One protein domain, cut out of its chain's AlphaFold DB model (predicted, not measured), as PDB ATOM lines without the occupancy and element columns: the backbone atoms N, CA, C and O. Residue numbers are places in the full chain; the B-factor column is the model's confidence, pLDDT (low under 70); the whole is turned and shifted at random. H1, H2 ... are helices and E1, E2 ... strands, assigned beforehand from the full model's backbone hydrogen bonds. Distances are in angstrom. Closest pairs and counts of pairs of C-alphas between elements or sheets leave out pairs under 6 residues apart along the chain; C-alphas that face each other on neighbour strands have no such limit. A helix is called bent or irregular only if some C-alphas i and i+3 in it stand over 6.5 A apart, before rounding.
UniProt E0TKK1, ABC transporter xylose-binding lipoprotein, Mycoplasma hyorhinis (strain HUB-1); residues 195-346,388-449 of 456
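This is residues 195 to 346 and 388 to 449 of the 456 residues of the protein "ABC transporter xylose-binding lipoprotein" of Mycoplasma hyorhinis (strain HUB-1) (UniProt E0TKK1). What shape is seen first? A strongly twisted sheet of five strands is the middle one of three layers, with H1 and H2 over one face and H4 over the other. H5 packs on H1, H7 on H2 and H3 on H4, while residues 426 to 434 stick out. What is it made of? The printed part has 214 residues, of mixed class, with seven named helices and five named strands in the order H1 E1 H2 H3 E2 H4 E3 E4 E5 H5 H6 H7. The sheet, E1 E2 E3 E4 E5, is mixed; the whole is compact, with a radius of gyration of the C-alphas of 16.5 A and spans of 52 by 42 by 41 A.

What does the first helix touch? H1, residues 195 to 212, touches H2, residues 232 to 251, the same way at a steep tilt of 41 degrees, closest at the C-alphas of Glu 195 and Gly 240, 3.9 A. Both are on the same face of the sheet. How do the strands pair? E1, residues 222 to 226, E2, residues 299 to 302, E3, residues 321 to 327, and E4, residues 341 to 345, are parallel neighbours in turn, with N 226 and O 301, N 300 and O 321, and N 326 and O 343 within hydrogen-bond range, each 2.8 A. E5, residues 388 to 392, is antiparallel to E4, with N 344 and O 389 at 2.8 A. Where are the other helices? H4, residues 305 to 314, is on the opposite face at a height over the sheet of 7.8 A, and touches H3, residues 281 to 290, closest at the C-alphas of Tyr 314 and Lys 286, 5.9 A. H5, residues 396 to 413, touches H1 at Phe 402 and Phe 204, their closest C-alphas, 5.4 A, and with residues 409 to 413 alone touches H6, residues 419 to 425, at Thr 413 and Ala 419, 4.9 A. H7, residues 435 to 448, touches H2 at a shallow tilt of 21 degrees, closest at the C-alphas of Ile 446 and Ser 246, 5.3 A. Which units and backbones stand out? E1, H2 H3, E2 and E2, H4, E3 are strand-helix-strand units, two parallel neighbour strands with helices between, the latter with a right-handed crossover. Every O i to N i+4 pair is within hydrogen-bond range in H1, H2, H3, H5, H6 and H7, and 4 of 6 in H4, which is only just irregular, C-alphas 306 and 309 being 7.0 A apart.

Where does H1 begin? Its C-alpha 195 is at (199.792, 224.828, 223.916), and H1 is 25.2 A long. How long are other elements? H2 measures 28.2 A, E3 19.4 A, H5 25.6 A and H7 20.1 A, ending at C-alpha 448 at (219.328, 231.467, 231.899).

How large is it, and where is it cut? The farthest C-alphas, of Glu 275 and Asn 414, are 53.5 A apart; residues 347 to 387 are not printed, with 6.4 A between C-alphas 346 and 388. Which links are long, and where is confidence low? The links H2 to H3, 29 residues, and E3 to E4, 13 residues, are long. The mean pLDDT of the printed part is 79.5, with 48 residues under 70, among them residues 327 to 338 and 414 to 438.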
ATOM      1  N   GLU A 195     198.784 223.824 223.599       82.75
ATOM      2  CA  GLU A 195     199.792 224.828 223.916       82.75
ATOM      3  C   GLU A 195     199.162 226.172 224.286       82.75
ATOM      4  O   GLU A 195     199.660 226.842 225.183       82.75
ATOM      5  N   ASP A 196     198.063 226.549 223.631       83.56
ATOM      6  CA  ASP A 196     197.405 227.848 223.796       83.56
ATOM      7  C   ASP A 196     196.936 228.082 225.229       83.56
ATOM      8  O   ASP A 196     197.266 229.085 225.868       83.56
ATOM      9  N   ILE A 197     196.166 227.127 225.753       89.50
ATOM     10  CA  ILE A 197     195.631 227.242 227.105       89.50
ATOM     11  C   ILE A 197     196.744 227.098 228.145       89.50
ATOM     12  O   ILE A 197     196.745 227.780 229.171       89.50
ATOM     13  N   ASN A 198     197.733 226.252 227.864       92.69
ATOM     14  CA  ASN A 198     198.855 226.052 228.763       92.69
ATOM     15  C   ASN A 198     199.792 227.270 228.781       92.69
ATOM     16  O   ASN A 198     200.311 227.599 229.843       92.69
ATOM     17  N   TRP A 199     199.933 228.008 227.675       92.06
ATOM     18  CA  TRP A 199     200.666 229.277 227.624       92.06
ATOM     19  C   TRP A 199     200.086 230.301 228.592       92.06
ATOM     20  O   TRP A 199     200.824 230.884 229.387       92.06
ATOM     21  N   ILE A 200     198.758 230.459 228.593       93.75
ATOM     22  CA  ILE A 200     198.061 231.352 229.529       93.75
ATOM     23  C   ILE A 200     198.353 230.924 230.973       93.75
ATOM     24  O   ILE A 200     198.700 231.760 231.807       93.75
ATOM     25  N   ALA A 201     198.275 229.622 231.264       96.19
ATOM     26  CA  ALA A 201     198.570 229.093 232.593       96.19
ATOM     27  C   ALA A 201     200.027 229.331 233.022       96.19
ATOM     28  O   ALA A 201     200.274 229.656 234.181       96.19
ATOM     29  N   GLY A 202     200.984 229.205 232.100       95.94
ATOM     30  CA  GLY A 202     202.402 229.452 232.347       95.94
ATOM     31  C   GLY A 202     202.716 230.920 232.615       95.94
ATOM     32  O   GLY A 202     203.411 231.245 233.579       95.94
ATOM     33  N   TYR A 203     202.156 231.817 231.800       95.44
ATOM     34  CA  TYR A 203     202.264 233.262 232.005       95.44
ATOM     35  C   TYR A 203     201.671 233.659 233.362       95.44
ATOM     36  O   TYR A 203     202.318 234.338 234.162       95.44
ATOM     37  N   PHE A 204     200.462 233.169 233.657       97.56
ATOM     38  CA  PHE A 204     199.808 233.392 234.939       97.56
ATOM     39  C   PHE A 204     200.657 232.872 236.106       97.56
ATOM     40  O   PHE A 204     200.902 233.626 237.042       97.56
ATOM     41  N   ALA A 205     201.174 231.642 236.033       97.62
ATOM     42  CA  ALA A 205     202.021 231.056 237.072       97.62
ATOM     43  C   ALA A 205     203.247 231.928 237.387       97.62
ATOM     44  O   ALA A 205     203.547 232.172 238.557       97.62
ATOM     45  N   ALA A 206     203.925 232.442 236.358       96.50
ATOM     46  CA  ALA A 206     205.088 233.304 236.536       96.50
ATOM     47  C   ALA A 206     204.716 234.663 237.161       96.50
ATOM     48  O   ALA A 206     205.387 235.121 238.087       96.50
ATOM     49  N   SER A 207     203.611 235.272 236.717       97.31
ATOM     50  CA  SER A 207     203.102 236.526 237.292       97.31
ATOM     51  C   SER A 207     202.619 236.370 238.743       97.31
ATOM     52  O   SER A 207     202.886 237.227 239.585       97.31
ATOM     53  N   TYR A 208     201.986 235.239 239.070       97.25
ATOM     54  CA  TYR A 208     201.559 234.884 240.421       97.25
ATOM     55  C   TYR A 208     202.768 234.763 241.354       97.25
ATOM     56  O   TYR A 208     202.793 235.370 242.421       97.25
ATOM     57  N   LEU A 209     203.817 234.049 240.933       96.12
ATOM     58  CA  LEU A 209     205.043 233.922 241.725       96.12
ATOM     59  C   LEU A 209     205.779 235.254 241.898       96.12
ATOM     60  O   LEU A 209     206.336 235.497 242.966       96.12
ATOM     61  N   ALA A 210     205.767 236.123 240.885       96.38
ATOM     62  CA  ALA A 210     206.320 237.472 240.986       96.38
ATOM     63  C   ALA A 210     205.575 238.331 242.024       96.38
ATOM     64  O   ALA A 210     206.209 239.082 242.761       96.38
ATOM     65  N   LYS A 211     204.247 238.191 242.120       96.25
ATOM     66  CA  LYS A 211     203.432 238.857 243.143       96.25
ATOM     67  C   LYS A 211     203.707 238.303 244.544       96.25
ATOM     68  O   LYS A 211     203.913 239.083 245.470       96.25
ATOM     69  N   GLU A 212     203.681 236.982 244.708       95.25
ATOM     70  CA  GLU A 212     203.856 236.332 246.018       95.25
ATOM     71  C   GLU A 212     205.278 236.514 246.566       95.25
ATOM     72  O   GLU A 212     205.487 236.615 247.776       95.25
ATOM     73  N   PHE A 213     206.263 236.595 245.670       94.44
ATOM     74  CA  PHE A 213     207.670 236.778 246.001       94.44
ATOM     75  C   PHE A 213     208.241 237.968 245.219       94.44
ATOM     76  O   PHE A 213     208.933 237.767 244.217       94.44
ATOM     77  N   PRO A 214     207.978 239.209 245.670       93.94
ATOM     78  CA  PRO A 214     208.339 240.422 244.934       93.94
ATOM     79  C   PRO A 214     209.824 240.792 245.041       93.94
ATOM     80  O   PRO A 214     210.286 241.653 244.299       93.94
ATOM     81  N   ASP A 215     210.586 240.170 245.949       91.88
ATOM     82  CA  ASP A 215     212.036 240.377 246.047       91.88
ATOM     83  C   ASP A 215     212.732 239.829 244.791       91.88
ATOM     84  O   ASP A 215     212.699 238.612 244.588       91.88
ATOM     85  N   PRO A 216     213.418 240.652 243.975       85.62
ATOM     86  CA  PRO A 216     214.122 240.201 242.775       85.62
ATOM     87  C   PRO A 216     215.089 239.032 242.992       85.62
ATOM     88  O   PRO A 216     215.294 238.223 242.088       85.62
ATOM     89  N   ASN A 217     215.622 238.871 244.204       83.69
ATOM     90  CA  ASN A 217     216.560 237.803 244.542       83.69
ATOM     91  C   ASN A 217     215.899 236.548 245.126       83.69
ATOM     92  O   ASN A 217     216.610 235.605 245.473       83.69
ATOM     93  N   SER A 218     214.567 236.507 245.231       87.25
ATOM     94  CA  SER A 218     213.875 235.360 245.817       87.25
ATOM     95  C   SER A 218     214.158 234.073 245.045       87.25
ATOM     96  O   SER A 218     213.869 233.945 243.853       87.25
ATOM     97  N   ASP A 219     214.664 233.081 245.766       85.38
ATOM     98  CA  ASP A 219     214.826 231.712 245.300       85.38
ATOM     99  C   ASP A 219     213.500 230.946 245.253       85.38
ATOM    100  O   ASP A 219     213.454 229.884 244.645       85.38
ATOM    101  N   LYS A 220     212.413 231.486 245.818       88.50
ATOM    102  CA  LYS A 220     211.107 230.818 245.918       88.50
ATOM    103  C   LYS A 220     210.299 230.825 244.624       88.50
ATOM    104  O   LYS A 220     209.321 230.097 244.528       88.50
ATOM    105  N   ARG A 221     210.666 231.593 243.596       91.94
ATOM    106  CA  ARG A 221     209.944 231.584 242.305       91.94
ATOM    107  C   ARG A 221     210.303 230.349 241.475       91.94
ATOM    108  O   ARG A 221     210.921 230.451 240.419       91.94
ATOM    109  N   GLN A 222     209.953 229.175 241.987       91.12
ATOM    110  CA  GLN A 222     210.301 227.874 241.431       91.12
ATOM    111  C   GLN A 222     209.056 227.080 241.050       91.12
ATOM    112  O   GLN A 222     208.076 227.022 241.798       91.12
ATOM    113  N   ILE A 223     209.143 226.435 239.894       93.75
ATOM    114  CA  ILE A 223     208.089 225.618 239.311       93.75
ATOM    115  C   ILE A 223     208.642 224.222 239.018       93.75
ATOM    116  O   ILE A 223     209.747 224.079 238.485       93.75
ATOM    117  N   SER A 224     207.849 223.200 239.335       93.38
ATOM    118  CA  SER A 224     208.068 221.821 238.891       93.38
ATOM    119  C   SER A 224     206.946 221.381 237.952       93.38
ATOM    120  O   SER A 224     205.795 221.765 238.127       93.38
ATOM    121  N   VAL A 225     207.288 220.577 236.956       92.50
ATOM    122  CA  VAL A 225     206.455 220.104 235.853       92.50
ATOM    123  C   VAL A 225     206.405 218.576 235.858       92.50
ATOM    124  O   VAL A 225     207.437 217.919 235.879       92.50
ATOM    125  N   PHE A 226     205.213 217.999 235.779       90.81
ATOM    126  CA  PHE A 226     204.996 216.555 235.784       90.81
ATOM    127  C   PHE A 226     204.283 216.130 234.506       90.81
ATOM    128  O   PHE A 226     203.149 216.533 234.258       90.81
ATOM    129  N   ASN A 227     204.944 215.301 233.710       86.12
ATOM    130  CA  ASN A 227     204.420 214.677 232.500       86.12
ATOM    131  C   ASN A 227     204.809 213.190 232.532       86.12
ATOM    132  O   ASN A 227     205.827 212.857 233.130       86.12
ATOM    133  N   ASN A 228     204.032 212.282 231.951       78.44
ATOM    134  CA  ASN A 228     204.387 210.857 231.863       78.44
ATOM    135  C   ASN A 228     204.334 210.289 230.447       78.44
ATOM    136  O   ASN A 228     204.325 209.074 230.306       78.44
ATOM    137  N   TYR A 229     204.333 211.115 229.397       69.12
ATOM    138  CA  TYR A 229     204.374 210.617 228.022       69.12
ATOM    139  C   TYR A 229     205.279 211.447 227.114       69.12
ATOM    140  O   TYR A 229     205.337 212.671 227.186       69.12
ATOM    141  N   PHE A 230     205.935 210.756 226.180       62.59
ATOM    142  CA  PHE A 230     206.638 211.356 225.042       62.59
ATOM    143  C   PHE A 230     205.753 211.390 223.787       62.59
ATOM    144  O   PHE A 230     206.234 211.180 222.674       62.59
ATOM    145  N   ASN A 231     204.446 211.615 223.947       65.31
ATOM    146  CA  ASN A 231     203.567 211.863 222.807       65.31
ATOM    147  C   ASN A 231     203.449 213.373 222.546       65.31
ATOM    148  O   ASN A 231     203.659 214.194 223.441       65.31
ATOM    149  N   THR A 232     203.147 213.735 221.300       65.94
ATOM    150  CA  THR A 232     203.104 215.133 220.854       65.94
ATOM    151  C   THR A 232     202.132 215.969 221.690       65.94
ATOM    152  O   THR A 232     202.514 217.040 222.149       65.94
ATOM    153  N   HIS A 233     200.925 215.461 221.961       72.50
ATOM    154  CA  HIS A 233     199.882 216.176 222.710       72.50
ATOM    155  C   HIS A 233     200.312 216.551 224.136       72.50
ATOM    156  O   HIS A 233     200.240 217.714 224.529       72.50
ATOM    157  N   GLU A 234     200.806 215.586 224.916       76.00
ATOM    158  CA  GLU A 234     201.228 215.813 226.303       76.00
ATOM    159  C   GLU A 234     202.489 216.686 226.368       76.00
ATOM    160  O   GLU A 234     202.596 217.564 227.228       76.00
ATOM    161  N   ILE A 235     203.443 216.506 225.447       76.69
ATOM    162  CA  ILE A 235     204.625 217.374 225.376       76.69
ATOM    163  C   ILE A 235     204.230 218.809 225.012       76.69
ATOM    164  O   ILE A 235     204.759 219.748 225.606       76.69
ATOM    165  N   ASN A 236     203.270 218.998 224.109       78.31
ATOM    166  CA  ASN A 236     202.772 220.316 223.725       78.31
ATOM    167  C   ASN A 236     202.130 221.063 224.907       78.31
ATOM    168  O   ASN A 236     202.391 222.254 225.082       78.31
ATOM    169  N   LYS A 237     201.408 220.382 225.811       86.75
ATOM    170  CA  LYS A 237     200.947 220.995 227.079       86.75
ATOM    171  C   LYS A 237     202.114 221.582 227.874       86.75
ATOM    172  O   LYS A 237     202.073 222.742 228.284       86.75
ATOM    173  N   THR A 238     203.183 220.801 228.043       87.81
ATOM    174  CA  THR A 238     204.404 221.255 228.720       87.81
ATOM    175  C   THR A 238     205.068 222.418 227.982       87.81
ATOM    176  O   THR A 238     205.431 223.407 228.614       87.81
ATOM    177  N   LEU A 239     205.216 222.334 226.658       84.25
ATOM    178  CA  LEU A 239     205.842 223.387 225.853       84.25
ATOM    179  C   LEU A 239     205.070 224.705 225.943       84.25
ATOM    180  O   LEU A 239     205.690 225.741 226.173       84.25
ATOM    181  N   GLY A 240     203.739 224.669 225.829       87.06
ATOM    182  CA  GLY A 240     202.888 225.849 225.988       87.06
ATOM    183  C   GLY A 240     203.097 226.510 227.346       87.06
ATOM    184  O   GLY A 240     203.409 227.697 227.417       87.06
ATOM    185  N   PHE A 241     203.035 225.723 228.424       93.06
ATOM    186  CA  PHE A 241     203.246 226.217 229.784       93.06
ATOM    187  C   PHE A 241     204.620 226.875 229.974       93.06
ATOM    188  O   PHE A 241     204.723 227.998 230.471       93.06
ATOM    189  N   LEU A 242     205.687 226.226 229.510       90.31
ATOM    190  CA  LEU A 242     207.041 226.777 229.582       90.31
ATOM    191  C   LEU A 242     207.207 228.038 228.718       90.31
ATOM    192  O   LEU A 242     207.861 228.990 229.144       90.31
ATOM    193  N   ALA A 243     206.587 228.087 227.539       85.69
ATOM    194  CA  ALA A 243     206.612 229.263 226.674       85.69
ATOM    195  C   ALA A 243     205.941 230.481 227.334       85.69
ATOM    196  O   ALA A 243     206.465 231.591 227.230       85.69
ATOM    197  N   GLY A 244     204.843 230.280 228.071       90.56
ATOM    198  CA  GLY A 244     204.199 231.336 228.859       90.56
ATOM    199  C   GLY A 244     205.118 231.917 229.937       90.56
ATOM    200  O   GLY A 244     205.258 233.137 230.048       90.56
ATOM    201  N   ILE A 245     205.819 231.049 230.678       93.06
ATOM    202  CA  ILE A 245     206.812 231.461 231.687       93.06
ATOM    203  C   ILE A 245     207.962 232.233 231.035       93.06
ATOM    204  O   ILE A 245     208.344 233.305 231.501       93.06
ATOM    205  N   SER A 246     208.520 231.692 229.948       87.50
ATOM    206  CA  SER A 246     209.636 232.308 229.228       87.50
ATOM    207  C   SER A 246     209.276 233.704 228.718       87.50
ATOM    208  O   SER A 246     210.060 234.645 228.877       87.50
ATOM    209  N   TYR A 247     208.065 233.861 228.175       88.12
ATOM    210  CA  TYR A 247     207.572 235.153 227.722       88.12
ATOM    211  C   TYR A 247     207.473 236.150 228.882       88.12
ATOM    212  O   TYR A 247     208.006 237.257 228.770       88.12
ATOM    213  N   TRP A 248     206.863 235.768 230.013       92.44
ATOM    214  CA  TRP A 248     206.794 236.628 231.200       92.44
ATOM    215  C   TRP A 248     208.183 237.057 231.679       92.44
ATOM    216  O   TRP A 248     208.422 238.249 231.862       92.44
ATOM    217  N   ASN A 249     209.107 236.102 231.825       91.12
ATOM    218  CA  ASN A 249     210.472 236.350 232.288       91.12
ATOM    219  C   ASN A 249     211.221 237.347 231.397       91.12
ATOM    220  O   ASN A 249     211.912 238.226 231.902       91.12
ATOM    221  N   THR A 250     211.062 237.234 230.076       86.00
ATOM    222  CA  THR A 250     211.713 238.130 229.104       86.00
ATOM    223  C   THR A 250     211.233 239.576 229.251       86.00
ATOM    224  O   THR A 250     212.008 240.508 229.058       86.00
ATOM    225  N   HIS A 251     209.968 239.770 229.631       88.19
ATOM    226  CA  HIS A 251     209.367 241.095 229.812       88.19
ATOM    227  C   HIS A 251     209.454 241.604 231.260       88.19
ATOM    228  O   HIS A 251     209.190 242.776 231.510       88.19
ATOM    229  N   ASN A 252     209.850 240.748 232.206       91.31
ATOM    230  CA  ASN A 252     209.984 241.060 233.630       91.31
ATOM    231  C   ASN A 252     211.310 240.503 234.174       91.31
ATOM    232  O   ASN A 252     211.308 239.619 235.037       91.31
ATOM    233  N   PRO A 253     212.462 240.998 233.685       88.50
ATOM    234  CA  PRO A 253     213.757 240.381 233.957       88.50
ATOM    235  C   PRO A 253     214.116 240.375 235.446       88.50
ATOM    236  O   PRO A 253     214.832 239.494 235.891       88.50
ATOM    237  N   THR A 254     213.609 241.305 236.255       88.25
ATOM    238  CA  THR A 254     213.893 241.347 237.699       88.25
ATOM    239  C   THR A 254     213.041 240.380 238.524       88.25
ATOM    240  O   THR A 254     213.350 240.155 239.687       88.25
ATOM    241  N   LEU A 255     211.993 239.783 237.952       92.38
ATOM    242  CA  LEU A 255     211.016 238.950 238.666       92.38
ATOM    243  C   LEU A 255     210.838 237.590 237.981       92.38
ATOM    244  O   LEU A 255     209.725 237.073 237.856       92.38
ATOM    245  N   THR A 256     211.943 237.002 237.518       91.25
ATOM    246  CA  THR A 256     211.900 235.751 236.756       91.25
ATOM    247  C   THR A 256     211.549 234.550 237.627       91.25
ATOM    248  O   THR A 256     211.973 234.437 238.783       91.25
ATOM    249  N   SER A 257     210.763 233.640 237.055       92.81
ATOM    250  CA  SER A 257     210.494 232.310 237.608       92.81
ATOM    251  C   SER A 257     211.433 231.272 237.000       92.81
ATOM    252  O   SER A 257     211.839 231.401 235.847       92.81
ATOM    253  N   ARG A 258     211.770 230.228 237.755       89.75
ATOM    254  CA  ARG A 258     212.672 229.145 237.335       89.75
ATOM    255  C   ARG A 258     211.940 227.817 237.268       89.75
ATOM    256  O   ARG A 258     211.025 227.564 238.051       89.75
ATOM    257  N   VAL A 259     212.398 226.947 236.376       87.38
ATOM    258  CA  VAL A 259     211.921 225.565 236.275       87.38
ATOM    259  C   VAL A 259     213.022 224.662 236.786       87.38
ATOM    260  O   VAL A 259     214.122 224.648 236.240       87.38
ATOM    261  N   TRP A 260     212.745 223.926 237.860       80.00
ATOM    262  CA  TRP A 260     213.801 223.190 238.557       80.00
ATOM    263  C   TRP A 260     214.367 222.045 237.717       80.00
ATOM    264  O   TRP A 260     215.560 221.755 237.731       80.00
ATOM    265  N   GLN A 261     213.496 221.372 236.980       81.75
ATOM    266  CA  GLN A 261     213.856 220.175 236.240       81.75
ATOM    267  C   GLN A 261     214.674 220.488 234.994       81.75
ATOM    268  O   GLN A 261     214.412 221.448 234.277       81.75
ATOM    269  N   THR A 262     215.613 219.598 234.689       70.38
ATOM    270  CA  THR A 262     216.138 219.426 233.332       70.38
ATOM    271  C   THR A 262     215.110 218.713 232.450       70.38
ATOM    272  O   THR A 262     214.153 218.119 232.946       70.38
ATOM    273  N   ARG A 263     215.330 218.709 231.128       66.62
ATOM    274  CA  ARG A 263     214.468 218.009 230.161       66.62
ATOM    275  C   ARG A 263     214.109 216.586 230.593       66.62
ATOM    276  O   ARG A 263     212.949 216.213 230.534       66.62
ATOM    277  N   ASP A 264     215.091 215.795 231.013       65.31
ATOM    278  CA  ASP A 264     214.882 214.372 231.317       65.31
ATOM    279  C   ASP A 264     214.211 214.141 232.679       65.31
ATOM    280  O   ASP A 264     213.877 213.011 233.018       65.31
ATOM    281  N   GLN A 265     214.002 215.204 233.462       71.81
ATOM    282  CA  GLN A 265     213.368 215.142 234.777       71.81
ATOM    283  C   GLN A 265     211.902 215.587 234.764       71.81
ATOM    284  O   GLN A 265     211.242 215.446 235.789       71.81
ATOM    285  N   VAL A 266     211.390 216.133 233.653       77.75
ATOM    286  CA  VAL A 266     209.962 216.498 233.533       77.75
ATOM    287  C   VAL A 266     209.078 215.318 233.129       77.75
ATOM    288  O   VAL A 266     207.875 215.360 233.376       77.75
ATOM    289  N   VAL A 267     209.662 214.277 232.519       80.00
ATOM    290  CA  VAL A 267     208.943 213.068 232.097       80.00
ATOM    291  C   VAL A 267     209.189 211.935 233.090       80.00
ATOM    292  O   VAL A 267     210.320 211.489 233.282       80.00
ATOM    293  N   PHE A 268     208.112 211.457 233.702       79.44
ATOM    294  CA  PHE A 268     208.073 210.396 234.697       79.44
ATOM    295  C   PHE A 268     207.450 209.154 234.070       79.44
ATOM    296  O   PHE A 268     206.245 209.090 233.857       79.44
ATOM    297  N   LEU A 269     208.286 208.167 233.773       81.38
ATOM    298  CA  LEU A 269     207.890 206.883 233.205       81.38
ATOM    299  C   LEU A 269     208.584 205.774 233.979       81.38
ATOM    300  O   LEU A 269     209.727 205.959 234.405       81.38
ATOM    301  N   ASP A 270     207.931 204.621 234.115       80.19
ATOM    302  CA  ASP A 270     208.564 203.424 234.665       80.19
ATOM    303  C   ASP A 270     209.873 203.154 233.918       80.19
ATOM    304  O   ASP A 270     209.910 203.083 232.688       80.19
ATOM    305  N   LYS A 271     210.970 203.033 234.666       81.69
ATOM    306  CA  LYS A 271     212.303 202.851 234.086       81.69
ATOM    307  C   LYS A 271     213.080 201.792 234.833       81.69
ATOM    308  O   LYS A 271     212.877 201.591 236.026       81.69
ATOM    309  N   LYS A 272     213.988 201.130 234.125       80.56
ATOM    310  CA  LYS A 272     214.938 200.208 234.741       80.56
ATOM    311  C   LYS A 272     216.168 200.974 235.211       80.56
ATOM    312  O   LYS A 272     216.663 201.840 234.489       80.56
ATOM    313  N   ASP A 273     216.628 200.676 236.416       80.12
ATOM    314  CA  ASP A 273     217.909 201.163 236.914       80.12
ATOM    315  C   ASP A 273     219.090 200.357 236.341       80.12
ATOM    316  O   ASP A 273     218.924 199.473 235.496       80.12
ATOM    317  N   GLN A 274     220.304 200.671 236.800       80.50
ATOM    318  CA  GLN A 274     221.533 199.992 236.372       80.50
ATOM    319  C   GLN A 274     221.579 198.505 236.777       80.50
ATOM    320  O   GLN A 274     222.353 197.743 236.202       80.50
ATOM    321  N   GLU A 275     220.735 198.081 237.721       83.44
ATOM    322  CA  GLU A 275     220.593 196.701 238.193       83.44
ATOM    323  C   GLU A 275     219.376 195.991 237.565       83.44
ATOM    324  O   GLU A 275     218.996 194.903 238.001       83.44
ATOM    325  N   ASN A 276     218.759 196.578 236.529       81.69
ATOM    326  CA  ASN A 276     217.525 196.113 235.885       81.69
ATOM    327  C   ASN A 276     216.273 196.087 236.786       81.69
ATOM    328  O   ASN A 276     215.260 195.492 236.399       81.69
ATOM    329  N   LYS A 277     216.284 196.750 237.947       86.06
ATOM    330  CA  LYS A 277     215.093 196.899 238.794       86.06
ATOM    331  C   LYS A 277     214.188 197.987 238.234       86.06
ATOM    332  O   LYS A 277     214.651 199.044 237.811       86.06
ATOM    333  N   VAL A 278     212.883 197.724 238.223       85.69
ATOM    334  CA  VAL A 278     211.878 198.698 237.781       85.69
ATOM    335  C   VAL A 278     211.671 199.726 238.888       85.69
ATOM    336  O   VAL A 278     211.169 199.388 239.957       85.69
ATOM    337  N   ILE A 279     212.026 200.978 238.613       85.31
ATOM    338  CA  ILE A 279     211.648 202.128 239.429       85.31
ATOM    339  C   ILE A 279     210.314 202.644 238.893       85.31
ATOM    340  O   ILE A 279     210.240 203.179 237.782       85.31
ATOM    341  N   SER A 280     209.264 202.490 239.695       89.38
ATOM    342  CA  SER A 280     207.916 202.920 239.315       89.38
ATOM    343  C   SER A 280     207.810 204.443 239.178       89.38
ATOM    344  O   SER A 280     208.515 205.205 239.841       89.38
ATOM    345  N   THR A 281     206.886 204.900 238.339       88.19
ATOM    346  CA  THR A 281     206.514 206.313 238.172       88.19
ATOM    347  C   THR A 281     206.126 206.944 239.512       88.19
ATOM    348  O   THR A 281     206.544 208.057 239.827       88.19
ATOM    349  N   GLU A 282     205.382 206.208 240.343       90.12
ATOM    350  CA  GLU A 282     205.010 206.640 241.692       90.12
ATOM    351  C   GLU A 282     206.240 206.884 242.576       90.12
ATOM    352  O   GLU A 282     206.344 207.929 243.220       90.12
ATOM    353  N   GLU A 283     207.179 205.937 242.604       89.62
ATOM    354  CA  GLU A 283     208.404 206.056 243.393       89.62
ATOM    355  C   GLU A 283     209.273 207.223 242.915       89.62
ATOM    356  O   GLU A 283     209.807 207.971 243.735       89.62
ATOM    357  N   GLN A 284     209.347 207.447 241.601       89.94
ATOM    358  CA  GLN A 284     210.047 208.598 241.033       89.94
ATOM    359  C   GLN A 284     209.426 209.926 241.474       89.94
ATOM    360  O   GLN A 284     210.162 210.805 241.913       89.94
ATOM    361  N   ILE A 285     208.096 210.074 241.417       89.44
ATOM    362  CA  ILE A 285     207.401 211.296 241.866       89.44
ATOM    363  C   ILE A 285     207.586 211.505 243.370       89.44
ATOM    364  O   ILE A 285     207.902 212.611 243.810       89.44
ATOM    365  N   LYS A 286     207.437 210.439 244.164       90.06
ATOM    366  CA  LYS A 286     207.643 210.472 245.616       90.06
ATOM    367  C   LYS A 286     209.052 210.937 245.971       90.06
ATOM    368  O   LYS A 286     209.201 211.772 246.857       90.06
ATOM    369  N   ASN A 287     210.072 210.388 245.316       87.56
ATOM    370  CA  ASN A 287     211.462 210.752 245.578       87.56
ATOM    371  C   ASN A 287     211.744 212.178 245.103       87.56
ATOM    372  O   ASN A 287     212.272 212.972 245.875       87.56
ATOM    373  N   PHE A 288     211.280 212.539 243.902       87.94
ATOM    374  CA  PHE A 288     211.422 213.884 243.354       87.94
ATOM    375  C   PHE A 288     210.849 214.952 244.292       87.94
ATOM    376  O   PHE A 288     211.545 215.900 244.625       87.94
ATOM    377  N   LEU A 289     209.620 214.784 244.790       86.88
ATOM    378  CA  LEU A 289     208.985 215.760 245.686       86.88
ATOM    379  C   LEU A 289     209.583 215.785 247.105       86.88
ATOM    380  O   LEU A 289     209.404 216.768 247.824       86.88
ATOM    381  N   LYS A 290     210.296 214.730 247.520       82.38
ATOM    382  CA  LYS A 290     210.980 214.655 248.822       82.38
ATOM    383  C   LYS A 290     212.421 215.157 248.794       82.38
ATOM    384  O   LYS A 290     212.978 215.436 249.854       82.38
ATOM    385  N   GLU A 291     213.036 215.236 247.619       79.75
ATOM    386  CA  GLU A 291     214.402 215.723 247.470       79.75
ATOM    387  C   GLU A 291     214.498 217.189 247.903       79.75
ATOM    388  O   GLU A 291     213.698 218.038 247.505       79.75
ATOM    389  N   GLU A 292     215.511 217.492 248.717       66.44
ATOM    390  CA  GLU A 292     215.619 218.784 249.395       66.44
ATOM    391  C   GLU A 292     215.641 219.972 248.435       66.44
ATOM    392  O   GLU A 292     215.098 221.028 248.715       66.44
ATOM    393  N   LYS A 293     216.226 219.754 247.266       67.25
ATOM    394  CA  LYS A 293     216.343 220.743 246.205       67.25
ATOM    395  C   LYS A 293     215.019 220.995 245.461       67.25
ATOM    396  O   LYS A 293     214.863 222.035 244.846       67.25
ATOM    397  N   HIS A 294     214.057 220.073 245.516       66.56
ATOM    398  CA  HIS A 294     212.792 220.136 244.771       66.56
ATOM    399  C   HIS A 294     211.581 220.478 245.658       66.56
ATOM    400  O   HIS A 294     210.565 220.955 245.143       66.56
ATOM    401  N   LYS A 295     211.707 220.318 246.987       64.81
ATOM    402  CA  LYS A 295     210.669 220.657 247.983       64.81
ATOM    403  C   LYS A 295     210.257 222.139 247.972       64.81
ATOM    404  O   LYS A 295     209.189 222.478 248.475       64.81
ATOM    405  N   ASP A 296     211.089 223.008 247.396       71.06
ATOM    406  CA  ASP A 296     210.900 224.462 247.406       71.06
ATOM    407  C   ASP A 296     210.123 224.995 246.190       71.06
ATOM    408  O   ASP A 296     209.787 226.182 246.149       71.06
ATOM    409  N   SER A 297     209.759 224.129 245.230       87.69
ATOM    410  CA  SER A 297     208.858 224.514 244.135       87.69
ATOM    411  C   SER A 297     207.514 224.969 244.693       87.69
ATOM    412  O   SER A 297     206.828 224.198 245.359       87.69
ATOM    413  N   GLN A 298     207.133 226.212 244.406       92.69
ATOM    414  CA  GLN A 298     205.897 226.822 244.901       92.69
ATOM    415  C   GLN A 298     204.701 226.496 244.005       92.69
ATOM    416  O   GLN A 298     203.567 226.495 244.477       92.69
ATOM    417  N   ILE A 299     204.946 226.189 242.726       94.81
ATOM    418  CA  ILE A 299     203.929 225.690 241.797       94.81
ATOM    419  C   ILE A 299     204.341 224.317 241.264       94.81
ATOM    420  O   ILE A 299     205.469 224.122 240.811       94.81
ATOM    421  N   LEU A 300     203.393 223.382 241.281       94.38
ATOM    422  CA  LEU A 300     203.468 222.088 240.613       94.38
ATOM    423  C   LEU A 300     202.505 222.109 239.423       94.38
ATOM    424  O   LEU A 300     201.290 222.166 239.601       94.38
ATOM    425  N   PHE A 301     203.043 222.086 238.211       95.19
ATOM    426  CA  PHE A 301     202.274 221.961 236.982       95.19
ATOM    427  C   PHE A 301     202.196 220.491 236.569       95.19
ATOM    428  O   PHE A 301     203.215 219.862 236.301       95.19
ATOM    429  N   VAL A 302     200.993 219.936 236.511       92.62
ATOM    430  CA  VAL A 302     200.748 218.547 236.117       92.62
ATOM    431  C   VAL A 302     200.157 218.546 234.710       92.62
ATOM    432  O   VAL A 302     198.981 218.856 234.517       92.62
ATOM    433  N   ALA A 303     200.997 218.243 233.719       89.25
ATOM    434  CA  ALA A 303     200.631 218.227 232.304       89.25
ATOM    435  C   ALA A 303     199.707 217.052 231.962       89.25
ATOM    436  O   ALA A 303     198.851 217.193 231.096       89.25
ATOM    437  N   THR A 304     199.852 215.925 232.667       84.94
ATOM    438  CA  THR A 304     199.083 214.714 232.380       84.94
ATOM    439  C   THR A 304     198.194 214.302 233.543       84.94
ATOM    440  O   THR A 304     198.653 214.043 234.656       84.94
ATOM    441  N   ASP A 305     196.905 214.172 233.249       80.12
ATOM    442  CA  ASP A 305     195.841 213.899 234.213       80.12
ATOM    443  C   ASP A 305     196.066 212.627 235.061       80.12
ATOM    444  O   ASP A 305     195.796 212.622 236.259       80.12
ATOM    445  N   SER A 306     196.656 211.563 234.498       79.62
ATOM    446  CA  SER A 306     196.954 210.327 235.248       79.62
ATOM    447  C   SER A 306     197.952 210.519 236.394       79.62
ATOM    448  O   SER A 306     197.988 209.707 237.317       79.62
ATOM    449  N   LEU A 307     198.769 211.574 236.350       85.75
ATOM    450  CA  LEU A 307     199.715 211.893 237.417       85.75
ATOM    451  C   LEU A 307     199.090 212.712 238.544       85.75
ATOM    452  O   LEU A 307     199.677 212.790 239.622       85.75
ATOM    453  N   VAL A 308     197.911 213.302 238.328       86.38
ATOM    454  CA  VAL A 308     197.270 214.198 239.297       86.38
ATOM    455  C   VAL A 308     197.107 213.524 240.667       86.38
ATOM    456  O   VAL A 308     197.608 214.089 241.643       86.38
ATOM    457  N   PRO A 309     196.546 212.300 240.796       84.56
ATOM    458  CA  PRO A 309     196.425 211.645 242.101       84.56
ATOM    459  C   PRO A 309     197.774 211.410 242.796       84.56
ATOM    460  O   PRO A 309     197.872 211.541 244.017       84.56
ATOM    461  N   LEU A 310     198.824 211.088 242.031       87.12
ATOM    462  CA  LEU A 310     200.164 210.833 242.564       87.12
ATOM    463  C   LEU A 310     200.825 212.117 243.065       87.12
ATOM    464  O   LEU A 310     201.377 212.130 244.162       87.12
ATOM    465  N   VAL A 311     200.733 213.207 242.303       89.62
ATOM    466  CA  VAL A 311     201.267 214.510 242.721       89.62
ATOM    467  C   VAL A 311     200.561 214.978 243.993       89.62
ATOM    468  O   VAL A 311     201.227 215.348 244.957       89.62
ATOM    469  N   TYR A 312     199.233 214.862 244.060       87.81
ATOM    470  CA  TYR A 312     198.467 215.203 245.262       87.81
ATOM    471  C   TYR A 312     198.827 214.366 246.489       87.81
ATOM    472  O   TYR A 312     198.822 214.882 247.604       87.81
ATOM    473  N   LYS A 313     199.150 213.084 246.296       88.12
ATOM    474  CA  LYS A 313     199.553 212.183 247.381       88.12
ATOM    475  C   LYS A 313     200.864 212.611 248.051       88.12
ATOM    476  O   LYS A 313     201.051 212.318 249.230       88.12
ATOM    477  N   TYR A 314     201.767 213.268 247.319       89.19
ATOM    478  CA  TYR A 314     203.130 213.555 247.786       89.19
ATOM    479  C   TYR A 314     203.476 215.045 247.920       89.19
ATOM    480  O   TYR A 314     204.485 215.355 248.550       89.19
ATOM    481  N   ALA A 315     202.672 215.952 247.365       88.62
ATOM    482  CA  ALA A 315     202.882 217.395 247.467       88.62
ATOM    483  C   ALA A 315     202.603 217.943 248.881       88.62
ATOM    484  O   ALA A 315     201.660 217.523 249.555       88.62
ATOM    485  N   ASP A 316     203.367 218.954 249.305       87.94
ATOM    486  CA  ASP A 316     203.082 219.730 250.520       87.94
ATOM    487  C   ASP A 316     202.105 220.866 250.188       87.94
ATOM    488  O   ASP A 316     202.505 221.994 249.904       87.94
ATOM    489  N   LEU A 317     200.802 220.576 250.224       85.88
ATOM    490  CA  LEU A 317     199.736 221.518 249.838       85.88
ATOM    491  C   LEU A 317     199.633 222.772 250.728       85.88
ATOM    492  O   LEU A 317     198.892 223.700 250.395       85.88
ATOM    493  N   ASN A 318     200.351 222.824 251.857       84.56
ATOM    494  CA  ASN A 318     200.441 224.042 252.668       84.56
ATOM    495  C   ASN A 318     201.403 225.067 252.057       84.56
ATOM    496  O   ASN A 318     201.265 226.261 252.315       84.56
ATOM    497  N   LYS A 319     202.365 224.606 251.253       85.12
ATOM    498  CA  LYS A 319     203.374 225.446 250.595       85.12
ATOM    499  C   LYS A 319     203.161 225.519 249.091       85.12
ATOM    500  O   LYS A 319     203.327 226.572 248.492       85.12
ATOM    501  N   GLN A 320     202.789 224.400 248.489       89.75
ATOM    502  CA  GLN A 320     202.773 224.219 247.050       89.75
ATOM    503  C   GLN A 320     201.360 224.408 246.507       89.75
ATOM    504  O   GLN A 320     200.380 223.872 247.030       89.75
ATOM    505  N   LYS A 321     201.261 225.175 245.429       91.56
ATOM    506  CA  LYS A 321     200.056 225.323 244.619       91.56
ATOM    507  C   LYS A 321     200.130 224.377 243.431       91.56
ATOM    508  O   LYS A 321     201.211 224.125 242.909       91.56
ATOM    509  N   ILE A 322     198.985 223.869 242.989       91.75
ATOM    510  CA  ILE A 322     198.927 222.924 241.873       91.75
ATOM    511  C   ILE A 322     198.136 223.542 240.720       91.75
ATOM    512  O   ILE A 322     197.061 224.112 240.930       91.75
ATOM    513  N   ILE A 323     198.701 223.444 239.518       93.94
ATOM    514  CA  ILE A 323     198.026 223.688 238.245       93.94
ATOM    515  C   ILE A 323     197.934 222.345 237.525       93.94
ATOM    516  O   ILE A 323     198.953 221.679 237.358       93.94
ATOM    517  N   VAL A 324     196.744 221.935 237.096       91.50
ATOM    518  CA  VAL A 324     196.540 220.611 236.482       91.50
ATOM    519  C   VAL A 324     195.867 220.717 235.123       91.50
ATOM    520  O   VAL A 324     194.940 221.508 234.963       91.50
ATOM    521  N   ASN A 325     196.287 219.889 234.168       88.50
ATOM    522  CA  ASN A 325     195.444 219.500 233.039       88.50
ATOM    523  C   ASN A 325     194.574 218.316 233.469       88.50
ATOM    524  O   ASN A 325     195.064 217.372 234.088       88.50
ATOM    525  N   HIS A 326     193.283 218.391 233.165       81.00
ATOM    526  CA  HIS A 326     192.288 217.423 233.596       81.00
ATOM    527  C   HIS A 326     191.300 217.123 232.467       81.00
ATOM    528  O   HIS A 326     190.725 218.029 231.855       81.00
ATOM    529  N   TYR A 327     191.062 215.835 232.223       69.75
ATOM    530  CA  TYR A 327     190.007 215.398 231.317       69.75
ATOM    531  C   TYR A 327     188.684 215.332 232.083       69.75
ATOM    532  O   TYR A 327     188.553 214.564 233.034       69.75
ATOM    533  N   LYS A 328     187.676 216.100 231.646       60.31
ATOM    534  CA  LYS A 328     186.375 216.203 232.343       60.31
ATOM    535  C   LYS A 328     185.610 214.877 232.486       60.31
ATOM    536  O   LYS A 328     184.640 214.822 233.229       60.31
ATOM    537  N   ASN A 329     185.993 213.844 231.741       51.69
ATOM    538  CA  ASN A 329     185.307 212.555 231.654       51.69
ATOM    539  C   ASN A 329     185.732 211.536 232.729       51.69
ATOM    540  O   ASN A 329     185.270 210.397 232.685       51.69
ATOM    541  N   LYS A 330     186.616 211.902 233.663       53.50
ATOM    542  CA  LYS A 330     187.101 211.009 234.726       53.50
ATOM    543  C   LYS A 330     186.517 211.383 236.085       53.50
ATOM    544  O   LYS A 330     186.296 212.554 236.367       53.50
ATOM    545  N   GLU A 331     186.359 210.385 236.958       49.09
ATOM    546  CA  GLU A 331     185.844 210.487 238.342       49.09
ATOM    547  C   GLU A 331     186.721 211.317 239.309       49.09
ATOM    548  O   GLU A 331     186.624 211.202 240.532       49.09
ATOM    549  N   PHE A 332     187.599 212.173 238.797       51.47
ATOM    550  CA  PHE A 332     188.334 213.115 239.615       51.47
ATOM    551  C   PHE A 332     187.544 214.421 239.663       51.47
ATOM    552  O   PHE A 332     187.334 215.058 238.641       51.47
ATOM    553  N   ASN A 333     187.076 214.822 240.847       53.56
ATOM    554  CA  ASN A 333     186.376 216.093 241.020       53.56
ATOM    555  C   ASN A 333     187.371 217.190 241.448       53.56
ATOM    556  O   ASN A 333     187.619 217.347 242.651       53.56
ATOM    557  N   PRO A 334     187.917 217.992 240.511       51.19
ATOM    558  CA  PRO A 334     188.892 219.033 240.824       51.19
ATOM    559  C   PRO A 334     188.345 220.126 241.753       51.19
ATOM    560  O   PRO A 334     189.142 220.849 242.339       51.19
ATOM    561  N   LYS A 335     187.020 220.246 241.947       47.94
ATOM    562  CA  LYS A 335     186.421 221.248 242.853       47.94
ATOM    563  C   LYS A 335     186.606 220.927 244.333       47.94
ATOM    564  O   LYS A 335     186.579 221.840 245.152       47.94
ATOM    565  N   ASN A 336     186.822 219.658 244.678       48.81
ATOM    566  CA  ASN A 336     187.128 219.259 246.054       48.81
ATOM    567  C   ASN A 336     188.607 219.471 246.403       48.81
ATOM    568  O   ASN A 336     189.002 219.278 247.552       48.81
ATOM    569  N   GLN A 337     189.427 219.878 245.431       59.19
ATOM    570  CA  GLN A 337     190.849 220.111 245.620       59.19
ATOM    571  C   GLN A 337     191.180 221.581 245.343       59.19
ATOM    572  O   GLN A 337     190.701 222.183 244.387       59.19
ATOM    573  N   LYS A 338     191.976 222.200 246.223       66.19
ATOM    574  CA  LYS A 338     192.355 223.622 246.138       66.19
ATOM    575  C   LYS A 338     193.416 223.848 245.048       66.19
ATOM    576  O   LYS A 338     194.535 224.255 245.349       66.19
ATOM    577  N   ASN A 339     193.081 223.532 243.800       82.75
ATOM    578  CA  ASN A 339     193.891 223.888 242.640       82.75
ATOM    579  C   ASN A 339     193.997 225.409 242.531       82.75
ATOM    580  O   ASN A 339     193.016 226.117 242.758       82.75
ATOM    581  N   LEU A 340     195.178 225.896 242.147       87.31
ATOM    582  CA  LEU A 340     195.333 227.285 241.727       87.31
ATOM    583  C   LEU A 340     194.623 227.491 240.385       87.31
ATOM    584  O   LEU A 340     193.897 228.465 240.205       87.31
ATOM    585  N   LEU A 341     194.786 226.534 239.469       90.38
ATOM    586  CA  LEU A 341     194.133 226.546 238.168       90.38
ATOM    587  C   LEU A 341     193.940 225.116 237.652       90.38
ATOM    588  O   LEU A 341     194.856 224.298 237.712       90.38
ATOM    589  N   THR A 342     192.763 224.814 237.117       89.75
ATOM    590  CA  THR A 342     192.504 223.557 236.405       89.75
ATOM    591  C   THR A 342     192.218 223.860 234.942       89.75
ATOM    592  O   THR A 342     191.322 224.640 234.629       89.75
ATOM    593  N   ILE A 343     192.968 223.227 234.049       90.00
ATOM    594  CA  ILE A 343     192.788 223.252 232.602       90.00
ATOM    595  C   ILE A 343     191.927 222.047 232.242       90.00
ATOM    596  O   ILE A 343     192.371 220.907 232.321       90.00
ATOM    597  N   ASN A 344     190.680 222.301 231.879       85.56
ATOM    598  CA  ASN A 344     189.739 221.277 231.471       85.56
ATOM    599  C   ASN A 344     189.825 221.021 229.967       85.56
ATOM    600  O   ASN A 344     189.577 221.926 229.163       85.56
ATOM    601  N   GLU A 345     190.043 219.759 229.620       81.25
ATOM    602  CA  GLU A 345     189.971 219.231 228.261       81.25
ATOM    603  C   GLU A 345     188.608 218.550 228.063       81.25
ATOM    604  O   GLU A 345     188.312 217.518 228.672       81.25
ATOM    605  N   ASP A 346     187.740 219.147 227.238       75.56
ATOM    606  CA  ASP A 346     186.379 218.655 226.988       75.56
ATOM    607  C   ASP A 346     186.292 217.911 225.650       75.56
ATOM    608  O   ASP A 346     185.616 218.321 224.702       75.56
ATOM    609  N   TYR A 388     189.236 223.962 225.156       81.25
ATOM    610  CA  TYR A 388     189.889 224.010 226.444       81.25
ATOM    611  C   TYR A 388     189.258 225.118 227.277       81.25
ATOM    612  O   TYR A 388     188.876 226.169 226.760       81.25
ATOM    613  N   SER A 389     189.136 224.886 228.578       85.25
ATOM    614  CA  SER A 389     188.569 225.867 229.504       85.25
ATOM    615  C   SER A 389     189.308 225.847 230.827       85.25
ATOM    616  O   SER A 389     189.942 224.856 231.171       85.25
ATOM    617  N   PHE A 390     189.196 226.928 231.584       87.25
ATOM    618  CA  PHE A 390     189.735 226.990 232.932       87.25
ATOM    619  C   PHE A 390     188.632 226.793 233.969       87.25
ATOM    620  O   PHE A 390     187.520 227.302 233.815       87.25
ATOM    621  N   VAL A 391     188.952 226.081 235.044       84.88
ATOM    622  CA  VAL A 391     188.259 226.196 236.328       84.88
ATOM    623  C   VAL A 391     189.223 226.888 237.268       84.88
ATOM    624  O   VAL A 391     190.299 226.374 237.573       84.88
ATOM    625  N   GLU A 392     188.835 228.082 237.686       77.88
ATOM    626  CA  GLU A 392     189.628 228.945 238.546       77.88
ATOM    627  C   GLU A 392     189.049 228.943 239.962       77.88
ATOM    628  O   GLU A 392     187.832 228.941 240.156       77.88
ATOM    629  N   ASN A 393     189.930 228.945 240.958       75.12
ATOM    630  CA  ASN A 393     189.571 229.156 242.356       75.12
ATOM    631  C   ASN A 393     190.452 230.272 242.924       75.12
ATOM    632  O   ASN A 393     191.303 230.055 243.785       75.12
ATOM    633  N   LEU A 394     190.298 231.460 242.337       85.00
ATOM    634  CA  LEU A 394     191.172 232.609 242.538       85.00
ATOM    635  C   LEU A 394     190.462 233.692 243.357       85.00
ATOM    636  O   LEU A 394     189.273 233.953 243.170       85.00
ATOM    637  N   ASN A 395     191.201 234.355 244.249       87.88
ATOM    638  CA  ASN A 395     190.731 235.606 244.847       87.88
ATOM    639  C   ASN A 395     190.781 236.742 243.806       87.88
ATOM    640  O   ASN A 395     191.377 236.593 242.742       87.88
ATOM    641  N   SER A 396     190.198 237.902 244.114       88.44
ATOM    642  CA  SER A 396     190.110 239.025 243.167       88.44
ATOM    643  C   SER A 396     191.464 239.503 242.629       88.44
ATOM    644  O   SER A 396     191.550 239.910 241.476       88.44
ATOM    645  N   SER A 397     192.525 239.453 243.440       90.31
ATOM    646  CA  SER A 397     193.856 239.887 243.010       90.31
ATOM    647  C   SER A 397     194.512 238.867 242.079       90.31
ATOM    648  O   SER A 397     195.080 239.255 241.063       90.31
ATOM    649  N   ASP A 398     194.402 237.575 242.384       92.75
ATOM    650  CA  ASP A 398     194.934 236.517 241.518       92.75
ATOM    651  C   ASP A 398     194.129 236.413 240.221       92.75
ATOM    652  O   ASP A 398     194.686 236.180 239.151       92.75
ATOM    653  N   LYS A 399     192.819 236.670 240.297       93.81
ATOM    654  CA  LYS A 399     191.937 236.754 239.136       93.81
ATOM    655  C   LYS A 399     192.377 237.855 238.171       93.81
ATOM    656  O   LYS A 399     192.438 237.605 236.976       93.81
ATOM    657  N   ALA A 400     192.769 239.028 238.674       95.06
ATOM    658  CA  ALA A 400     193.280 240.106 237.827       95.06
ATOM    659  C   ALA A 400     194.576 239.720 237.083       95.06
ATOM    660  O   ALA A 400     194.731 240.051 235.909       95.06
ATOM    661  N   LEU A 401     195.489 238.984 237.732       95.94
ATOM    662  CA  LEU A 401     196.694 238.457 237.075       95.94
ATOM    663  C   LEU A 401     196.345 237.435 235.988       95.94
ATOM    664  O   LEU A 401     196.914 237.454 234.898       95.94
ATOM    665  N   PHE A 402     195.393 236.551 236.278       96.06
ATOM    666  CA  PHE A 402     194.919 235.558 235.324       96.06
ATOM    667  C   PHE A 402     194.211 236.199 234.119       96.06
ATOM    668  O   PHE A 402     194.482 235.832 232.977       96.06
ATOM    669  N   ASP A 403     193.369 237.206 234.349       95.62
ATOM    670  CA  ASP A 403     192.702 237.961 233.285       95.62
ATOM    671  C   ASP A 403     193.715 238.721 232.419       95.62
ATOM    672  O   ASP A 403     193.599 238.713 231.193       95.62
ATOM    673  N   SER A 404     194.768 239.280 233.026       94.56
ATOM    674  CA  SER A 404     195.881 239.894 232.293       94.56
ATOM    675  C   SER A 404     196.638 238.880 231.424       94.56
ATOM    676  O   SER A 404     197.003 239.193 230.290       94.56
ATOM    677  N   ALA A 405     196.818 237.639 231.892       94.31
ATOM    678  CA  ALA A 405     197.411 236.571 231.086       94.31
ATOM    679  C   ALA A 405     196.553 236.233 229.851       94.31
ATOM    680  O   ALA A 405     197.087 236.060 228.752       94.31
ATOM    681  N   ILE A 406     195.223 236.181 230.010       91.88
ATOM    682  CA  ILE A 406     194.277 235.976 228.900       91.88
ATOM    683  C   ILE A 406     194.327 237.149 227.919       91.88
ATOM    684  O   ILE A 406     194.391 236.935 226.708       91.88
ATOM    685  N   GLU A 407     194.293 238.384 228.423       91.31
ATOM    686  CA  GLU A 407     194.385 239.590 227.599       91.31
ATOM    687  C   GLU A 407     195.676 239.583 226.781       91.31
ATOM    688  O   GLU A 407     195.632 239.753 225.560       91.31
ATOM    689  N   LYS A 408     196.808 239.265 227.422       89.81
ATOM    690  CA  LYS A 408     198.097 239.215 226.740       89.81
ATOM    691  C   LYS A 408     198.150 238.126 225.675       89.81
ATOM    692  O   LYS A 408     198.640 238.369 224.573       89.81
ATOM    693  N   TYR A 409     197.617 236.941 225.967       87.12
ATOM    694  CA  TYR A 409     197.487 235.886 224.965       87.12
ATOM    695  C   TYR A 409     196.646 236.355 223.768       87.12
ATOM    696  O   TYR A 409     197.037 236.155 222.618       87.12
ATOM    697  N   ASN A 410     195.511 237.016 224.010       84.69
ATOM    698  CA  ASN A 410     194.637 237.513 222.947       84.69
ATOM    699  C   ASN A 410     195.310 238.597 222.090       84.69
ATOM    700  O   ASN A 410     195.198 238.535 220.864       84.69
ATOM    701  N   GLU A 411     196.046 239.525 222.711       84.38
ATOM    702  CA  GLU A 411     196.856 240.550 222.033       84.38
ATOM    703  C   GLU A 411     197.882 239.911 221.087       84.38
ATOM    704  O   GLU A 411     197.955 240.253 219.909       84.38
ATOM    705  N   LEU A 412     198.642 238.925 221.576       78.00
ATOM    706  CA  LEU A 412     199.685 238.258 220.790       78.00
ATOM    707  C   LEU A 412     199.130 237.420 219.639       78.00
ATOM    708  O   LEU A 412     199.838 237.130 218.675       78.00
ATOM    709  N   THR A 413     197.876 236.991 219.747       71.88
ATOM    710  CA  THR A 413     197.293 236.035 218.814       71.88
ATOM    711  C   THR A 413     196.333 236.651 217.804       71.88
ATOM    712  O   THR A 413     195.963 235.939 216.881       71.88
ATOM    713  N   ASN A 414     195.908 237.918 217.930       64.69
ATOM    714  CA  ASN A 414     195.139 238.683 216.920       64.69
ATOM    715  C   ASN A 414     194.156 237.843 216.065       64.69
ATOM    716  O   ASN A 414     194.195 237.843 214.837       64.69
ATOM    717  N   GLY A 415     193.292 237.056 216.713       54.31
ATOM    718  CA  GLY A 415     192.319 236.182 216.033       54.31
ATOM    719  C   GLY A 415     192.835 234.837 215.480       54.31
ATOM    720  O   GLY A 415     192.025 233.933 215.312       54.31
ATOM    721  N   PHE A 416     194.143 234.620 215.315       53.28
ATOM    722  CA  PHE A 416     194.722 233.329 214.912       53.28
ATOM    723  C   PHE A 416     195.256 232.545 216.119       53.28
ATOM    724  O   PHE A 416     196.111 233.058 216.836       53.28
ATOM    725  N   PRO A 417     194.813 231.301 216.371       51.84
ATOM    726  CA  PRO A 417     195.274 230.516 217.524       51.84
ATOM    727  C   PRO A 417     196.792 230.238 217.506       51.84
ATOM    728  O   PRO A 417     197.388 230.007 218.541       51.84
ATOM    729  N   PHE A 418     197.458 230.372 216.355       53.28
ATOM    730  CA  PHE A 418     198.857 229.972 216.175       53.28
ATOM    731  C   PHE A 418     199.929 230.993 216.564       53.28
ATOM    732  O   PHE A 418     201.075 230.595 216.766       53.28
ATOM    733  N   ALA A 419     199.623 232.292 216.616       48.03
ATOM    734  CA  ALA A 419     200.686 233.293 216.503       48.03
ATOM    735  C   ALA A 419     201.579 233.419 217.752       48.03
ATOM    736  O   ALA A 419     202.771 233.616 217.589       48.03
ATOM    737  N   ALA A 420     201.084 233.235 218.979       43.00
ATOM    738  CA  ALA A 420     201.920 233.414 220.174       43.00
ATOM    739  C   ALA A 420     202.870 232.227 220.407       43.00
ATOM    740  O   ALA A 420     204.078 232.411 220.539       43.00
ATOM    741  N   THR A 421     202.343 231.001 220.402       44.88
ATOM    742  CA  THR A 421     203.143 229.800 220.679       44.88
ATOM    743  C   THR A 421     204.049 229.442 219.503       44.88
ATOM    744  O   THR A 421     205.225 229.159 219.722       44.88
ATOM    745  N   ARG A 422     203.570 229.517 218.244       49.84
ATOM    746  CA  ARG A 422     204.460 229.289 217.095       49.84
ATOM    747  C   ARG A 422     205.438 230.431 216.870       49.84
ATOM    748  O   ARG A 422     206.551 230.085 216.539       49.84
ATOM    749  N   ALA A 423     205.137 231.713 217.127       41.84
ATOM    750  CA  ALA A 423     206.162 232.772 217.023       41.84
ATOM    751  C   ALA A 423     207.279 232.633 218.075       41.84
ATOM    752  O   ALA A 423     208.425 232.969 217.791       41.84
ATOM    753  N   ILE A 424     206.968 232.101 219.266       42.78
ATOM    754  CA  ILE A 424     207.971 231.765 220.294       42.78
ATOM    755  C   ILE A 424     208.755 230.494 219.910       42.78
ATOM    756  O   ILE A 424     209.940 230.390 220.217       42.78
ATOM    757  N   LEU A 425     208.131 229.549 219.195       43.41
ATOM    758  CA  LEU A 425     208.792 228.363 218.628       43.41
ATOM    759  C   LEU A 425     209.444 228.618 217.242       43.41
ATOM    760  O   LEU A 425     210.219 227.783 216.784       43.41
ATOM    761  N   ASP A 426     209.199 229.769 216.596       37.91
ATOM    762  CA  ASP A 426     209.677 230.141 215.247       37.91
ATOM    763  C   ASP A 426     211.083 230.753 215.243       37.91
ATOM    764  O   ASP A 426     211.572 231.217 214.207       37.91
ATOM    765  N   THR A 427     211.836 230.647 216.342       35.00
ATOM    766  CA  THR A 427     213.292 230.528 216.203       35.00
ATOM    767  C   THR A 427     213.633 229.152 215.620       35.00
ATOM    768  O   THR A 427     214.192 228.295 216.295       35.00
ATOM    769  N   ARG A 428     213.350 229.026 214.316       30.16
ATOM    770  CA  ARG A 428     213.816 228.036 213.336       30.16
ATOM    771  C   ARG A 428     213.131 226.661 213.310       30.16
ATOM    772  O   ARG A 428     213.457 225.767 214.071       30.16
ATOM    773  N   GLN A 429     212.424 226.480 212.191       34.00
ATOM    774  CA  GLN A 429     212.670 225.436 211.186       34.00
ATOM    775  C   GLN A 429     212.184 224.013 211.473       34.00
ATOM    776  O   GLN A 429     212.584 223.367 212.429       34.00
ATOM    777  N   THR A 430     211.448 223.512 210.472       29.12
ATOM    778  CA  THR A 430     211.395 222.121 209.998       29.12
ATOM    779  C   THR A 430     211.129 221.065 211.061       29.12
ATOM    780  O   THR A 430     211.975 220.790 211.890       29.12
ATOM    781  N   ALA A 431     209.960 220.432 210.971       33.78
ATOM    782  CA  ALA A 431     209.703 218.992 210.831       33.78
ATOM    783  C   ALA A 431     210.693 217.887 211.318       33.78
ATOM    784  O   ALA A 431     210.391 216.719 211.081       33.78
ATOM    785  N   THR A 432     211.808 218.190 211.976       34.47
ATOM    786  CA  THR A 432     212.966 217.324 212.232       34.47
ATOM    787  C   THR A 432     213.702 217.634 213.542       34.47
ATOM    788  O   THR A 432     214.565 216.843 213.924       34.47
ATOM    789  N   GLU A 433     213.391 218.712 214.279       41.53
ATOM    790  CA  GLU A 433     213.864 218.806 215.666       41.53
ATOM    791  C   GLU A 433     213.009 217.941 216.599       41.53
ATOM    792  O   GLU A 433     211.835 218.194 216.843       41.53
ATOM    793  N   ASP A 434     213.653 216.887 217.095       59.69
ATOM    794  CA  ASP A 434     213.225 216.002 218.174       59.69
ATOM    795  C   ASP A 434     212.612 216.818 219.337       59.69
ATOM    796  O   ASP A 434     213.321 217.612 219.953       59.69
ATOM    797  N   LEU A 435     211.312 216.647 219.626       63.81
ATOM    798  CA  LEU A 435     210.553 217.282 220.730       63.81
ATOM    799  C   LEU A 435     211.357 217.426 222.050       63.81
ATOM    800  O   LEU A 435     211.351 218.505 222.656       63.81
ATOM    801  N   PRO A 436     212.120 216.403 222.483       64.12
ATOM    802  CA  PRO A 436     213.135 216.505 223.525       64.12
ATOM    803  C   PRO A 436     214.059 217.738 223.445       64.12
ATOM    804  O   PRO A 436     214.313 218.395 224.455       64.12
ATOM    805  N   ARG A 437     214.604 218.085 222.278       66.62
ATOM    806  CA  ARG A 437     215.497 219.245 222.110       66.62
ATOM    807  C   ARG A 437     214.777 220.564 222.373       66.62
ATOM    808  O   ARG A 437     215.353 221.410 223.057       66.62
ATOM    809  N   SER A 438     213.539 220.715 221.908       68.19
ATOM    810  CA  SER A 438     212.719 221.913 222.146       68.19
ATOM    811  C   SER A 438     212.458 222.124 223.636       68.19
ATOM    812  O   SER A 438     212.657 223.221 224.159       68.19
ATOM    813  N   LEU A 439     212.128 221.045 224.348       73.00
ATOM    814  CA  LEU A 439     211.935 221.068 225.795       73.00
ATOM    815  C   LEU A 439     213.220 221.456 226.544       73.00
ATOM    816  O   LEU A 439     213.185 222.306 227.432       73.00
ATOM    817  N   LYS A 440     214.373 220.894 226.150       76.50
ATOM    818  CA  LYS A 440     215.678 221.274 226.718       76.50
ATOM    819  C   LYS A 440     215.963 222.759 226.521       76.50
ATOM    820  O   LYS A 440     216.354 223.416 227.478       76.50
ATOM    821  N   ARG A 441     215.766 223.279 225.305       74.69
ATOM    822  CA  ARG A 441     216.017 224.691 224.989       74.69
ATOM    823  C   ARG A 441     215.164 225.622 225.838       74.69
ATOM    824  O   ARG A 441     215.728 226.508 226.461       74.69
ATOM    825  N   LEU A 442     213.853 225.389 225.927       76.38
ATOM    826  CA  LEU A 442     212.965 226.242 226.725       76.38
ATOM    827  C   LEU A 442     213.330 226.237 228.212       76.38
ATOM    828  O   LEU A 442     213.407 227.301 228.818       76.38
ATOM    829  N   ILE A 443     213.611 225.066 228.789       79.38
ATOM    830  CA  ILE A 443     214.067 224.963 230.185       79.38
ATOM    831  C   ILE A 443     215.368 225.750 230.385       79.38
ATOM    832  O   ILE A 443     215.492 226.507 231.348       79.38
ATOM    833  N   THR A 444     216.327 225.606 229.465       79.44
ATOM    834  CA  THR A 444     217.578 226.370 229.490       79.44
ATOM    835  C   THR A 444     217.305 227.873 229.415       79.44
ATOM    836  O   THR A 444     217.755 228.595 230.296       79.44
ATOM    837  N   THR A 445     216.504 228.344 228.456       78.31
ATOM    838  CA  THR A 445     216.156 229.766 228.301       78.31
ATOM    839  C   THR A 445     215.489 230.343 229.550       78.31
ATOM    840  O   THR A 445     215.847 231.434 229.985       78.31
ATOM    841  N   ILE A 446     214.548 229.618 230.162       79.88
ATOM    842  CA  ILE A 446     213.879 230.049 231.399       79.88
ATOM    843  C   ILE A 446     214.890 230.208 232.538       79.88
ATOM    844  O   ILE A 446     214.842 231.198 233.265       79.88
ATOM    845  N   ASN A 447     215.808 229.253 232.685       79.75
ATOM    846  CA  ASN A 447     216.776 229.243 233.781       79.75
ATOM    847  C   ASN A 447     217.976 230.180 233.546       79.75
ATOM    848  O   ASN A 447     218.603 230.621 234.511       79.75
ATOM    849  N   GLU A 448     218.289 230.506 232.290       79.38
ATOM    850  CA  GLU A 448     219.328 231.467 231.899       79.38
ATOM    851  C   GLU A 448     218.849 232.921 231.905       79.38
ATOM    852  O   GLU A 448     219.689 233.822 231.946       79.38
ATOM    853  N   ALA A 449     217.531 233.162 231.930       62.62
ATOM    854  CA  ALA A 449     216.936 234.474 232.176       62.62
ATOM    855  C   ALA A 449     217.256 234.937 233.612       62.62
ATOM    856  O   ALA A 449     216.443 234.859 234.538       62.62
TER     857      ALA A 449